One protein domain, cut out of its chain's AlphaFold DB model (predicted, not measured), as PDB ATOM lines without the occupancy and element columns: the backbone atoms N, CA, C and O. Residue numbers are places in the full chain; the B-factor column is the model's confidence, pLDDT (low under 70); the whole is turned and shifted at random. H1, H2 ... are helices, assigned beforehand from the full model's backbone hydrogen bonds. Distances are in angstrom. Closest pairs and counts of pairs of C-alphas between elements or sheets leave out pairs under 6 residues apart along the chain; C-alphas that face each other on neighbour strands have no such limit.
ATOM      1  N   TYR A 328      35.013 -42.043  20.004       78.69
ATOM      2  CA  TYR A 328      34.913 -40.642  19.576       78.69
ATOM      3  C   TYR A 328      34.548 -39.657  20.709       78.69
ATOM      4  O   TYR A 328      34.928 -38.488  20.674       78.69
ATOM      5  N   VAL A 329      33.800 -40.106  21.721       82.50
ATOM      6  CA  VAL A 329      33.475 -39.318  22.917       82.50
ATOM      7  C   VAL A 329      34.683 -39.264  23.849       82.50
ATOM      8  O   VAL A 329      34.994 -38.193  24.362       82.50
ATOM      9  N   VAL A 330      35.388 -40.384  24.047       84.12
ATOM     10  CA  VAL A 330      36.634 -40.421  24.838       84.12
ATOM     11  C   VAL A 330      37.684 -39.495  24.227       84.12
ATOM     12  O   VAL A 330      38.274 -38.698  24.954       84.12
ATOM     13  N   ASP A 331      37.835 -39.512  22.903       83.81
ATOM     14  CA  ASP A 331      38.747 -38.638  22.162       83.81
ATOM     15  C   ASP A 331      38.378 -37.156  22.326       83.81
ATOM     16  O   ASP A 331      39.242 -36.311  22.572       83.81
ATOM     17  N   ALA A 332      37.083 -36.828  22.283       88.00
ATOM     18  CA  ALA A 332      36.621 -35.465  22.533       88.00
ATOM     19  C   ALA A 332      36.907 -35.007  23.975       88.00
ATOM     20  O   ALA A 332      37.345 -33.876  24.187       88.00
ATOM     21  N   PHE A 333      36.726 -35.873  24.978       88.94
ATOM     22  CA  PHE A 333      37.109 -35.568  26.362       88.94
ATOM     23  C   PHE A 333      38.627 -35.528  26.572       88.94
ATOM     24  O   PHE A 333      39.088 -34.852  27.493       88.94
ATOM     25  N   ALA A 334      39.420 -36.209  25.746       85.31
ATOM     26  CA  ALA A 334      40.875 -36.111  25.793       85.31
ATOM     27  C   ALA A 334      41.365 -34.723  25.345       85.31
ATOM     28  O   ALA A 334      42.321 -34.214  25.921       85.31
ATOM     29  N   GLN A 335      40.671 -34.088  24.395       84.31
ATOM     30  CA  GLN A 335      41.091 -32.820  23.783       84.31
ATOM     31  C   GLN A 335      40.412 -31.578  24.382       84.31
ATOM     32  O   GLN A 335      41.012 -30.509  24.417       84.31
ATOM     33  N   ALA A 336      39.178 -31.690  24.876       88.06
ATOM     34  CA  ALA A 336      38.414 -30.529  25.327       88.06
ATOM     35  C   ALA A 336      38.826 -30.028  26.726       88.06
ATOM     36  O   ALA A 336      38.823 -30.786  27.705       88.06
ATOM     37  N   GLY A 337      39.100 -28.729  26.841       84.06
ATOM     38  CA  GLY A 337      39.410 -28.006  28.079       84.06
ATOM     39  C   GLY A 337      38.172 -27.586  28.883       84.06
ATOM     40  O   GLY A 337      38.262 -27.196  30.049       84.06
ATOM     41  N   SER A 338      36.983 -27.671  28.283       85.94
ATOM     42  CA  SER A 338      35.740 -27.222  28.909       85.94
ATOM     43  C   SER A 338      34.530 -28.057  28.493       85.94
ATOM     44  O   SER A 338      34.499 -28.681  27.436       85.94
ATOM     45  N   TYR A 339      33.469 -28.027  29.309       80.81
ATOM     46  CA  TYR A 339      32.172 -28.595  28.911       80.81
ATOM     47  C   TYR A 339      31.646 -27.951  27.617       80.81
ATOM     48  O   TYR A 339      30.971 -28.621  26.845       80.81
ATOM     49  N   GLY A 340      31.943 -26.662  27.396       81.06
ATOM     50  CA  GLY A 340      31.572 -25.920  26.187       81.06
ATOM     51  C   GLY A 340      32.185 -26.515  24.927       81.06
ATOM     52  O   GLY A 340      31.476 -26.777  23.958       81.06
ATOM     53  N   GLU A 341      33.483 -26.802  24.974       84.75
ATOM     54  CA  GLU A 341      34.209 -27.432  23.871       84.75
ATOM     55  C   GLU A 341      33.723 -28.851  23.598       84.75
ATOM     56  O   GLU A 341      33.459 -29.168  22.444       84.75
ATOM     57  N   VAL A 342      33.494 -29.674  24.632       87.06
ATOM     58  CA  VAL A 342      32.941 -31.030  24.439       87.06
ATOM     59  C   VAL A 342      31.588 -30.974  23.721       87.06
ATOM     60  O   VAL A 342      31.341 -31.747  22.797       87.06
ATOM     61  N   MET A 343      30.710 -30.045  24.119       88.19
ATOM     62  CA  MET A 343      29.409 -29.851  23.467       88.19
ATOM     63  C   MET A 343      29.557 -29.442  21.998       88.19
ATOM     64  O   MET A 343      28.827 -29.951  21.150       88.19
ATOM     65  N   SER A 344      30.507 -28.553  21.694       87.69
ATOM     66  CA  SER A 344      30.786 -28.097  20.328       87.69
ATOM     67  C   SER A 344      31.356 -29.222  19.454       87.69
ATOM     68  O   SER A 344      30.812 -29.512  18.388       87.69
ATOM     69  N   MET A 345      32.389 -29.919  19.943       85.25
ATOM     70  CA  MET A 345      33.078 -31.002  19.232       85.25
ATOM     71  C   MET A 345      32.145 -32.167  18.900       85.25
ATOM     72  O   MET A 345      32.197 -32.712  17.801       85.25
ATOM     73  N   LEU A 346      31.268 -32.533  19.836       84.75
ATOM     74  CA  LEU A 346      30.359 -33.669  19.682       84.75
ATOM     75  C   LEU A 346      28.981 -33.277  19.141       84.75
ATOM     76  O   LEU A 346      28.118 -34.146  19.016       84.75
ATOM     77  N   ARG A 347      28.751 -31.983  18.857       81.62
ATOM     78  CA  ARG A 347      27.428 -31.417  18.527       81.62
ATOM     79  C   ARG A 347      26.344 -31.914  19.491       81.62
ATOM     80  O   ARG A 347      25.248 -32.298  19.089       81.62
ATOM     81  N   ALA A 348      26.691 -31.944  20.773       76.75
ATOM     82  CA  ALA A 348      25.932 -32.612  21.814       76.75
ATOM     83  C   ALA A 348      25.437 -31.606  22.851       76.75
ATOM     84  O   ALA A 348      26.065 -30.580  23.116       76.75
ATOM     85  N   SER A 349      24.304 -31.908  23.480       73.88
ATOM     86  CA  SER A 349      23.788 -31.050  24.539       73.88
ATOM     87  C   SER A 349      24.600 -31.235  25.826       73.88
ATOM     88  O   SER A 349      25.176 -32.297  26.077       73.88
ATOM     89  N   ARG A 350      24.562 -30.251  26.738       66.88
ATOM     90  CA  ARG A 350      25.120 -30.388  28.105       66.88
ATOM     91  C   ARG A 350      24.613 -31.651  28.803       66.88
ATOM     92  O   ARG A 350      25.272 -32.218  29.673       66.88
ATOM     93  N   THR A 351      23.411 -32.068  28.431       56.75
ATOM     94  CA  THR A 351      22.765 -33.257  28.946       56.75
ATOM     95  C   THR A 351      23.472 -34.541  28.544       56.75
ATOM     96  O   THR A 351      23.693 -35.390  29.410       56.75
ATOM     97  N   ASP A 352      23.885 -34.652  27.289       65.44
ATOM     98  CA  ASP A 352      24.608 -35.812  26.775       65.44
ATOM     99  C   ASP A 352      25.998 -35.921  27.405       65.44
ATOM    100  O   ASP A 352      26.388 -36.998  27.851       65.44
ATOM    101  N   VAL A 353      26.682 -34.784  27.571       77.31
ATOM    102  CA  VAL A 353      27.997 -34.696  28.227       77.31
ATOM    103  C   VAL A 353      27.944 -35.201  29.670       77.31
ATOM    104  O   VAL A 353      28.779 -36.000  30.087       77.31
ATOM    105  N   VAL A 354      26.932 -34.784  30.439       74.88
ATOM    106  CA  VAL A 354      26.743 -35.270  31.816       74.88
ATOM    107  C   VAL A 354      26.393 -36.758  31.834       74.88
ATOM    108  O   VAL A 354      26.918 -37.478  32.675       74.88
ATOM    109  N   ARG A 355      25.560 -37.233  30.897       71.69
ATOM    110  CA  ARG A 355      25.199 -38.653  30.791       71.69
ATOM    111  C   ARG A 355      26.433 -39.528  30.553       71.69
ATOM    112  O   ARG A 355      26.572 -40.538  31.230       71.69
ATOM    113  N   TRP A 356      27.332 -39.143  29.643       77.44
ATOM    114  CA  TRP A 356      28.573 -39.891  29.392       77.44
ATOM    115  C   TRP A 356      29.488 -39.927  30.626       77.44
ATOM    116  O   TRP A 356      29.995 -40.984  30.983       77.44
ATOM    117  N   LEU A 357      29.618 -38.811  31.351       77.06
ATOM    118  CA  LEU A 357      30.416 -38.738  32.586       77.06
ATOM    119  C   LEU A 357      29.811 -39.501  33.777       77.06
ATOM    120  O   LEU A 357      30.526 -39.824  34.727       77.06
ATOM    121  N   GLU A 358      28.495 -39.712  33.792       69.94
ATOM    122  CA  GLU A 358      27.808 -40.525  34.804       69.94
ATOM    123  C   GLU A 358      27.850 -42.015  34.462       69.94
ATOM    124  O   GLU A 358      27.961 -42.837  35.369       69.94
ATOM    125  N   ALA A 359      27.806 -42.351  33.170       63.31
ATOM    126  CA  ALA A 359      27.935 -43.717  32.675       63.31
ATOM    127  C   ALA A 359      29.361 -44.274  32.839       63.31
ATOM    128  O   ALA A 359      29.517 -45.474  33.049       63.31
ATOM    129  N   ASP A 360      30.387 -43.413  32.794       75.56
ATOM    130  CA  ASP A 360      31.794 -43.794  32.945       75.56
ATOM    131  C   ASP A 360      32.509 -42.975  34.044       75.56
ATOM    132  O   ASP A 360      33.076 -41.897  33.802       75.56
ATOM    133  N   PRO A 361      32.519 -43.489  35.290       73.56
ATOM    134  CA  PRO A 361      33.205 -42.848  36.409       73.56
ATOM    135  C   PRO A 361      34.725 -42.724  36.226       73.56
ATOM    136  O   PRO A 361      35.347 -41.879  36.879       73.56
ATOM    137  N   ASN A 362      35.346 -43.551  35.377       77.31
ATOM    138  CA  ASN A 362      36.784 -43.500  35.118       77.31
ATOM    139  C   ASN A 362      37.121 -42.332  34.197       77.31
ATOM    140  O   ASN A 362      37.986 -41.531  34.552       77.31
ATOM    141  N   LEU A 363      36.370 -42.164  33.105       81.00
ATOM    142  CA  LEU A 363      36.482 -41.012  32.207       81.00
ATOM    143  C   LEU A 363      36.286 -39.688  32.956       81.00
ATOM    144  O   LEU A 363      37.035 -38.729  32.779       81.00
ATOM    145  N   ARG A 364      35.310 -39.638  33.870       82.81
ATOM    146  CA  ARG A 364      35.076 -38.450  34.699       82.81
ATOM    147  C   ARG A 364      36.248 -38.128  35.623       82.81
ATOM    148  O   ARG A 364      36.536 -36.949  35.844       82.81
ATOM    149  N   ARG A 365      36.893 -39.147  36.201       80.19
ATOM    150  CA  ARG A 365      38.065 -38.967  37.070       80.19
ATOM    151  C   ARG A 365      39.284 -38.511  36.271       80.19
ATOM    152  O   ARG A 365      39.897 -37.525  36.671       80.19
ATOM    153  N   SER A 366      39.594 -39.173  35.156       85.94
ATOM    154  CA  SER A 366      40.754 -38.842  34.320       85.94
ATOM    155  C   SER A 366      40.638 -37.445  33.709       85.94
ATOM    156  O   SER A 366      41.577 -36.658  33.812       85.94
ATOM    157  N   TRP A 367      39.464 -37.078  33.184       86.75
ATOM    158  CA  TRP A 367      39.233 -35.751  32.614       86.75
ATOM    159  C   TRP A 367      39.377 -34.635  33.655       86.75
ATOM    160  O   TRP A 367      40.065 -33.645  33.423       86.75
ATOM    161  N   ARG A 368      38.799 -34.809  34.853       84.50
ATOM    162  CA  ARG A 368      38.949 -33.834  35.949       84.50
ATOM    163  C   ARG A 368      40.389 -33.709  36.435       84.50
ATOM    164  O   ARG A 368      40.804 -32.602  36.765       84.50
ATOM    165  N   ALA A 369      41.119 -34.821  36.513       84.81
ATOM    166  CA  ALA A 369      42.526 -34.809  36.893       84.81
ATOM    167  C   ALA A 369      43.362 -34.032  35.866       84.81
ATOM    168  O   ALA A 369      44.095 -33.130  36.258       84.81
ATOM    169  N   ARG A 370      43.161 -34.292  34.567       90.69
ATOM    170  CA  ARG A 370      43.830 -33.569  33.477       90.69
ATOM    171  C   ARG A 370      43.537 -32.070  33.507       90.69
ATOM    172  O   ARG A 370      44.471 -31.283  33.554       90.69
ATOM    173  N   LEU A 371      42.262 -31.668  33.561       87.50
ATOM    174  CA  LEU A 371      41.892 -30.245  33.611       87.50
ATOM    175  C   LEU A 371      42.481 -29.529  34.831       87.50
ATOM    176  O   LEU A 371      42.819 -28.348  34.765       87.50
ATOM    177  N   LYS A 372      42.592 -30.233  35.964       85.00
ATOM    178  CA  LYS A 372      43.236 -29.697  37.163       85.00
ATOM    179  C   LYS A 372      44.740 -29.508  36.944       85.00
ATOM    180  O   LYS A 372      45.256 -28.468  37.339       85.00
ATOM    181  N   GLU A 373      45.410 -30.473  36.320       85.69
ATOM    182  CA  GLU A 373      46.845 -30.418  36.013       85.69
ATOM    183  C   GLU A 373      47.173 -29.321  34.988       85.69
ATOM    184  O   GLU A 373      48.074 -28.514  35.200       85.69
ATOM    185  N   GLU A 374      46.387 -29.209  33.916       85.25
ATOM    186  CA  GLU A 374      46.540 -28.158  32.903       85.25
ATOM    187  C   GLU A 374      46.341 -26.770  33.506       85.25
ATOM    188  O   GLU A 374      47.164 -25.878  33.305       85.25
ATOM    189  N   LYS A 375      45.290 -26.594  34.316       85.31
ATOM    190  CA  LYS A 375      45.028 -25.322  34.991       85.31
ATOM    191  C   LYS A 375      46.119 -24.970  36.003       85.31
ATOM    192  O   LYS A 375      46.465 -23.797  36.130       85.31
ATOM    193  N   LEU A 376      46.681 -25.969  36.685       86.00
ATOM    194  CA  LEU A 376      47.843 -25.796  37.554       86.00
ATOM    195  C   LEU A 376      49.055 -25.314  36.755       86.00
ATOM    196  O   LEU A 376      49.644 -24.296  37.114       86.00
ATOM    197  N   SER A 377      49.381 -25.986  35.649       86.44
ATOM    198  CA  SER A 377      50.493 -25.611  34.773       86.44
ATOM    199  C   SER A 377      50.325 -24.197  34.213       86.44
ATOM    200  O   SER A 377      51.245 -23.389  34.325       86.44
ATOM    201  N   MET A 378      49.143 -23.857  33.687       85.25
ATOM    202  CA  MET A 378      48.851 -22.522  33.154       85.25
ATOM    203  C   MET A 378      48.976 -21.434  34.223       85.25
ATOM    204  O   MET A 378      49.627 -20.420  33.986       85.25
ATOM    205  N   ALA A 379      48.402 -21.643  35.412       85.00
ATOM    206  CA  ALA A 379      48.470 -20.669  36.501       85.00
ATOM    207  C   ALA A 379      49.912 -20.460  36.995       85.00
ATOM    208  O   ALA A 379      50.324 -19.332  37.260       85.00
ATOM    209  N   VAL A 380      50.699 -21.537  37.088       86.38
ATOM    210  CA  VAL A 380      52.121 -21.469  37.453       86.38
ATOM    211  C   VAL A 380      52.944 -20.774  36.367       86.38
ATOM    212  O   VAL A 380      53.801 -19.954  36.695       86.38
ATOM    213  N   GLN A 381      52.702 -21.080  35.092       86.81
ATOM    214  CA  GLN A 381      53.393 -20.453  33.965       86.81
ATOM    215  C   GLN A 381      53.075 -18.963  33.865       86.81
ATOM    216  O   GLN A 381      54.007 -18.176  33.748       86.81
ATOM    217  N   ALA A 382      51.804 -18.569  33.982       84.75
ATOM    218  CA  ALA A 382      51.395 -17.166  33.979       84.75
ATOM    219  C   ALA A 382      52.078 -16.386  35.112       84.75
ATOM    220  O   ALA A 382      52.660 -15.330  34.879       84.75
ATOM    221  N   LEU A 383      52.100 -16.959  36.321       83.62
ATOM    222  CA  LEU A 383      52.749 -16.337  37.471       83.62
ATOM    223  C   LEU A 383      54.270 -16.220  37.284       83.62
ATOM    224  O   LEU A 383      54.854 -15.191  37.603       83.62
ATOM    225  N   ARG A 384      54.927 -17.252  36.741       85.75
ATOM    226  CA  ARG A 384      56.369 -17.212  36.439       85.75
ATOM    227  C   ARG A 384      56.708 -16.238  35.313       85.75
ATOM    228  O   ARG A 384      57.734 -15.577  35.402       85.75
ATOM    229  N   ALA A 385      55.875 -16.157  34.279       85.25
ATOM    230  CA  ALA A 385      56.058 -15.232  33.166       85.25
ATOM    231  C   ALA A 385      55.949 -13.777  33.638       85.25
ATOM    232  O   ALA A 385      56.815 -12.977  33.304       85.25
ATOM    233  N   GLU A 386      54.964 -13.462  34.482       83.38
ATOM    234  CA  GLU A 386      54.817 -12.132  35.087       83.38
ATOM    235  C   GLU A 386      56.037 -11.761  35.945       83.38
ATOM    236  O   GLU A 386      56.577 -10.664  35.826       83.38
ATOM    237  N   ILE A 387      56.525 -12.698  36.765       82.81
ATOM    238  CA  ILE A 387      57.722 -12.489  37.596       82.81
ATOM    239  C   ILE A 387      58.977 -12.295  36.729       82.81
ATOM    240  O   ILE A 387      59.834 -11.480  37.064       82.81
ATOM    241  N   ALA A 388      59.097 -13.022  35.616       81.88
ATOM    242  CA  ALA A 388      60.231 -12.908  34.703       81.88
ATOM    243  C   ALA A 388      60.214 -11.598  33.896       81.88
ATOM    244  O   ALA A 388      61.265 -10.997  33.689       81.88
ATOM    245  N   LEU A 389      59.034 -11.152  33.452       82.44
ATOM    246  CA  LEU A 389      58.852  -9.897  32.715       82.44
ATOM    247  C   LEU A 389      59.022  -8.672  33.617       82.44
ATOM    248  O   LEU A 389      59.509  -7.636  33.163       82.44
ATOM    249  N   HIS A 390      58.670  -8.797  34.898       80.56
ATOM    250  CA  HIS A 390      58.731  -7.702  35.858       80.56
ATOM    251  C   HIS A 390      59.386  -8.117  37.192       80.56
ATOM    252  O   HIS A 390      58.709  -8.193  38.222       80.56
ATOM    253  N   PRO A 391      60.724  -8.305  37.229       75.69
ATOM    254  CA  PRO A 391      61.441  -8.799  38.416       75.69
ATOM    255  C   PRO A 391      61.347  -7.894  39.654       75.69
ATOM    256  O   PRO A 391      61.591  -8.340  40.775       75.69
ATOM    257  N   HIS A 392      61.005  -6.617  39.462       73.81
ATOM    258  CA  HIS A 392      60.894  -5.618  40.528       73.81
ATOM    259  C   HIS A 392      59.470  -5.459  41.084       73.81
ATOM    260  O   HIS A 392      59.286  -4.707  42.043       73.81
ATOM    261  N   HIS A 393      58.463  -6.137  40.513       79.31
ATOM    262  CA  HIS A 393      57.095  -6.073  41.028       79.31
ATOM    263  C   HIS A 393      57.011  -6.678  42.434       79.31
ATOM    264  O   HIS A 393      57.477  -7.785  42.713       79.31
ATOM    265  N   SER A 394      56.363  -5.943  43.331       78.44
ATOM    266  CA  SER A 394      56.015  -6.423  44.659       78.44
ATOM    267  C   SER A 394      54.927  -7.498  44.583       78.44
ATOM    268  O   SER A 394      54.134  -7.567  43.641       78.44
ATOM    269  N   ARG A 395      54.814  -8.320  45.632       76.19
ATOM    270  CA  ARG A 395      53.770  -9.361  45.720       76.19
ATOM    271  C   ARG A 395      52.343  -8.827  45.528       76.19
ATOM    272  O   ARG A 395      51.500  -9.558  45.020       76.19
ATOM    273  N   GLN A 396      52.075  -7.577  45.918       76.25
ATOM    274  CA  GLN A 396      50.771  -6.932  45.717       76.25
ATOM    275  C   GLN A 396      50.510  -6.588  44.245       76.25
ATOM    276  O   GLN A 396      49.378  -6.697  43.785       76.25
ATOM    277  N   GLU A 397      51.543  -6.204  43.497       77.00
ATOM    278  CA  GLU A 397      51.432  -5.890  42.069       77.00
ATOM    279  C   GLU A 397      51.258  -7.160  41.235       77.00
ATOM    280  O   GLU A 397      50.393  -7.203  40.363       77.00
ATOM    281  N   VAL A 398      51.973  -8.232  41.590       79.75
ATOM    282  CA  VAL A 398      51.768  -9.562  40.997       79.75
ATOM    283  C   VAL A 398      50.361 -10.095  41.306       79.75
ATOM    284  O   VAL A 398      49.707 -10.653  40.430       79.75
ATOM    285  N   GLU A 399      49.834  -9.873  42.517       81.88
ATOM    286  CA  GLU A 399      48.454 -10.252  42.862       81.88
ATOM    287  C   GLU A 399      47.398  -9.424  42.123       81.88
ATOM    288  O   GLU A 399      46.319  -9.937  41.818       81.88
ATOM    289  N   ARG A 400      47.691  -8.165  41.792       81.25
ATOM    290  CA  ARG A 400      46.802  -7.343  40.967       81.25
ATOM    291  C   ARG A 400      46.729  -7.868  39.531       81.25
ATOM    292  O   ARG A 400      45.635  -7.915  38.973       81.25
ATOM    293  N   ASN A 401      47.861  -8.283  38.966       80.69
ATOM    294  CA  ASN A 401      47.956  -8.694  37.564       80.69
ATOM    295  C   ASN A 401      47.565 -10.171  37.344       80.69
ATOM    296  O   ASN A 401      46.871 -10.478  36.380       80.69
ATOM    297  N   CYS A 402      47.916 -11.073  38.269       82.88
ATOM    298  CA  CYS A 402      47.628 -12.519  38.212       82.88
ATOM    299  C   CYS A 402      46.661 -12.976  39.323       82.88
ATOM    300  O   CYS A 402      46.784 -14.064  39.901       82.88
ATOM    301  N   GLY A 403      45.710 -12.117  39.696       82.25
ATOM    302  CA  GLY A 403      44.854 -12.340  40.862       82.25
ATOM    303  C   GLY A 403      43.936 -13.559  40.751       82.25
ATOM    304  O   GLY A 403      43.616 -14.183  41.765       82.25
ATOM    305  N   ALA A 404      43.503 -13.934  39.544       81.12
ATOM    306  CA  ALA A 404      42.654 -15.108  39.341       81.12
ATOM    307  C   ALA A 404      43.445 -16.416  39.523       81.12
ATOM    308  O   ALA A 404      42.980 -17.340  40.196       81.12
ATOM    309  N   GLU A 405      44.662 -16.454  38.992       86.00
ATOM    310  CA  GLU A 405      45.612 -17.560  39.044       86.00
ATOM    311  C   GLU A 405      46.097 -17.769  40.480       86.00
ATOM    312  O   GLU A 405      46.053 -18.885  40.997       86.00
ATOM    313  N   MET A 406      46.460 -16.685  41.175       82.62
ATOM    314  CA  MET A 406      46.868 -16.737  42.580       82.62
ATOM    315  C   MET A 406      45.737 -17.209  43.496       82.62
ATOM    316  O   MET A 406      45.975 -18.050  44.365       82.62
ATOM    317  N   ARG A 407      44.497 -16.730  43.304       85.19
ATOM    318  CA  ARG A 407      43.335 -17.223  44.068       85.19
ATOM    319  C   ARG A 407      43.102 -18.715  43.842       85.19
ATOM    320  O   ARG A 407      42.896 -19.442  44.809       85.19
ATOM    321  N   TRP A 408      43.183 -19.177  42.595       87.56
ATOM    322  CA  TRP A 408      42.988 -20.590  42.278       87.56
ATOM    323  C   TRP A 408      44.085 -21.481  42.888       87.56
ATOM    324  O   TRP A 408      43.774 -22.514  43.488       87.56
ATOM    325  N   LEU A 409      45.353 -21.054  42.811       86.19
ATOM    326  CA  LEU A 409      46.492 -21.758  43.406       86.19
ATOM    327  C   LEU A 409      46.421 -21.815  44.941       86.19
ATOM    328  O   LEU A 409      46.778 -22.841  45.514       86.19
ATOM    329  N   ARG A 410      45.921 -20.766  45.615       84.50
ATOM    330  CA  ARG A 410      45.709 -20.779  47.080       84.50
ATOM    331  C   ARG A 410      44.779 -21.907  47.519       84.50
ATOM    332  O   ARG A 410      45.019 -22.520  48.551       84.50
ATOM    333  N   GLU A 411      43.734 -22.166  46.743       82.56
ATOM    334  CA  GLU A 411      42.709 -23.159  47.069       82.56
ATOM    335  C   GLU A 411      43.127 -24.590  46.683       82.56
ATOM    336  O   GLU A 411      42.807 -25.537  47.395       82.56
ATOM    337  N   HIS A 412      43.868 -24.762  45.579       82.75
ATOM    338  CA  HIS A 412      44.122 -26.087  44.994       82.75
ATOM    339  C   HIS A 412      45.577 -26.583  45.096       82.75
ATOM    340  O   HIS A 412      45.790 -27.793  44.976       82.75
ATOM    341  N   ALA A 413      46.562 -25.693  45.290       84.38
ATOM    342  CA  ALA A 413      47.999 -26.012  45.341       84.38
ATOM    343  C   ALA A 413      48.826 -24.976  46.158       84.38
ATOM    344  O   ALA A 413      49.740 -24.335  45.620       84.38
ATOM    345  N   PRO A 414      48.550 -24.803  47.468       84.44
ATOM    346  CA  PRO A 414      49.140 -23.735  48.284       84.44
ATOM    347  C   PRO A 414      50.667 -23.833  48.430       84.44
ATOM    348  O   PRO A 414      51.351 -22.809  48.483       84.44
ATOM    349  N   ASP A 415      51.223 -25.047  48.447       82.81
ATOM    350  CA  ASP A 415      52.667 -25.257  48.587       82.81
ATOM    351  C   ASP A 415      53.446 -24.832  47.338       82.81
ATOM    352  O   ASP A 415      54.543 -24.279  47.448       82.81
ATOM    353  N   GLN A 416      52.879 -25.039  46.143       81.88
ATOM    354  CA  GLN A 416      53.494 -24.572  44.899       81.88
ATOM    355  C   GLN A 416      53.472 -23.046  44.814       81.88
ATOM    356  O   GLN A 416      54.489 -22.439  44.478       81.88
ATOM    357  N   LEU A 417      52.358 -22.417  45.198       83.88
ATOM    358  CA  LEU A 417      52.267 -20.960  45.263       83.88
ATOM    359  C   LEU A 417      53.297 -20.370  46.234       83.88
ATOM    360  O   LEU A 417      53.971 -19.398  45.900       83.88
ATOM    361  N   ARG A 418      53.466 -20.980  47.414       82.06
ATOM    362  CA  ARG A 418      54.460 -20.540  48.404       82.06
ATOM    363  C   ARG A 418      55.881 -20.574  47.833       82.06
ATOM    364  O   ARG A 418      56.605 -19.601  48.005       82.06
ATOM    365  N   LYS A 419      56.246 -21.644  47.115       83.94
ATOM    366  CA  LYS A 419      57.558 -21.789  46.448       83.94
ATOM    367  C   LYS A 419      57.800 -20.764  45.335       83.94
ATOM    368  O   LYS A 419      58.941 -20.389  45.092       83.94
ATOM    369  N   ILE A 420      56.754 -20.323  44.638       81.69
ATOM    370  CA  ILE A 420      56.889 -19.292  43.597       81.69
ATOM    371  C   ILE A 420      57.027 -17.910  44.248       81.69
ATOM    372  O   ILE A 420      57.920 -17.145  43.905       81.69
ATOM    373  N   LEU A 421      56.216 -17.608  45.266       79.25
ATOM    374  CA  LEU A 421      56.239 -16.308  45.945       79.25
ATOM    375  C   LEU A 421      57.499 -16.061  46.793       79.25
ATOM    376  O   LEU A 421      57.799 -14.906  47.097       79.25
ATOM    377  N   THR A 422      58.262 -17.097  47.161       78.81
ATOM    378  CA  THR A 422      59.597 -16.923  47.770       78.81
ATOM    379  C   THR A 422      60.601 -16.257  46.830       78.81
ATOM    380  O   THR A 422      61.566 -15.684  47.316       78.81
ATOM    381  N   GLN A 423      60.359 -16.289  45.517       71.38
ATOM    382  CA  GLN A 423      61.202 -15.645  44.501       71.38
ATOM    383  C   GLN A 423      60.809 -14.180  44.245       71.38
ATOM    384  O   GLN A 423      61.505 -13.484  43.517       71.38
TER     385      GLN A 423
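This is residues 328 to 423 of the 441 residues of an uncharacterized protein of Variovorax paradoxus B4 (UniProt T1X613). One long helix, H4, makes the spine of a loose rod, with a group of three short helices, H1, H2 and H3, round its first part and a second group, H5, H6 and H7, packed along its second half. The two groups are apart from each other, and H4 is the bridge between them. The printed part has 96 residues with seven named helices, H1 to H7 in chain order, and no named strand: the class is all helix. The whole is loose, with a radius of gyration of the C-alphas of 17.0 A, and spans 49 by 23 by 18 A.

Find C-alpha 361 at (33.205, -42.848, 36.409); from there H4, residues 361 to 389, runs 41.9 A to C-alpha 389 at (58.852, -9.897, 32.715). Before it look for H1, residues 328 to 335, which begins at C-alpha 328 at (34.913, -40.642, 19.576), then H2, residues 339 to 345, and H3, residues 350 to 359, 14.4 A long. After it come H5, residues 395 to 401, H6, residues 403 to 412, 14.4 A long, and H7, residues 414 to 421, which ends at C-alpha 421 at (56.239, -16.308, 45.945).

Start at H4, the hub, which touches five helices. With residues 376 to 383 alone it touches H6, opposite ways at a steep tilt of 45 degrees; the closest C-alphas, of Ala 379 and Glu 405, are 4.9 A apart. H6 and H7 form a helical hairpin at a steep tilt of 39 degrees, with the C-alphas of Leu 409 and Leu 417 closest at 6.1 A. With residues 380 to 384 alone H4 only just touches H7, with 3 pairs of C-alphas within 8 A, the closest Arg 384 and Ile 420 at 7.5 A. With residues 383 to 387 alone it only just touches H5, again with 3 pairs, the closest Glu 386 and Val 398 at 7.1 A. Now look at the other group. H4 only just touches H1, with residues 363 to 367 alone and 3 pairs; the closest C-alphas are those of Phe 333 and Trp 367, 6.6 A apart, at a shallow tilt of 23 degrees, the same way. H3 and H4 touch only at the corner, and only just, with 3 pairs, the closest Leu 357 and Arg 364 at 5.1 A. H2 is apart from H4; it touches H3 about perpendicular, at 79 degrees, with the C-alphas of Met 343 and Arg 350 closest at 6.3 A. It only just touches H1, with 3 pairs, the closest Ala 332 and Val 342 at 6.1 A. In H1 to H7 every O i to N i+4 pair is within hydrogen-bond range.

The two C-alphas farthest apart, those of Ala 359 and His 392, are 51.0 A apart. The printed part has no cut, and its six links are tight. The mean pLDDT of the printed part is 81.5; look for values under 70 at residues 350 to 352 and 358 to 359.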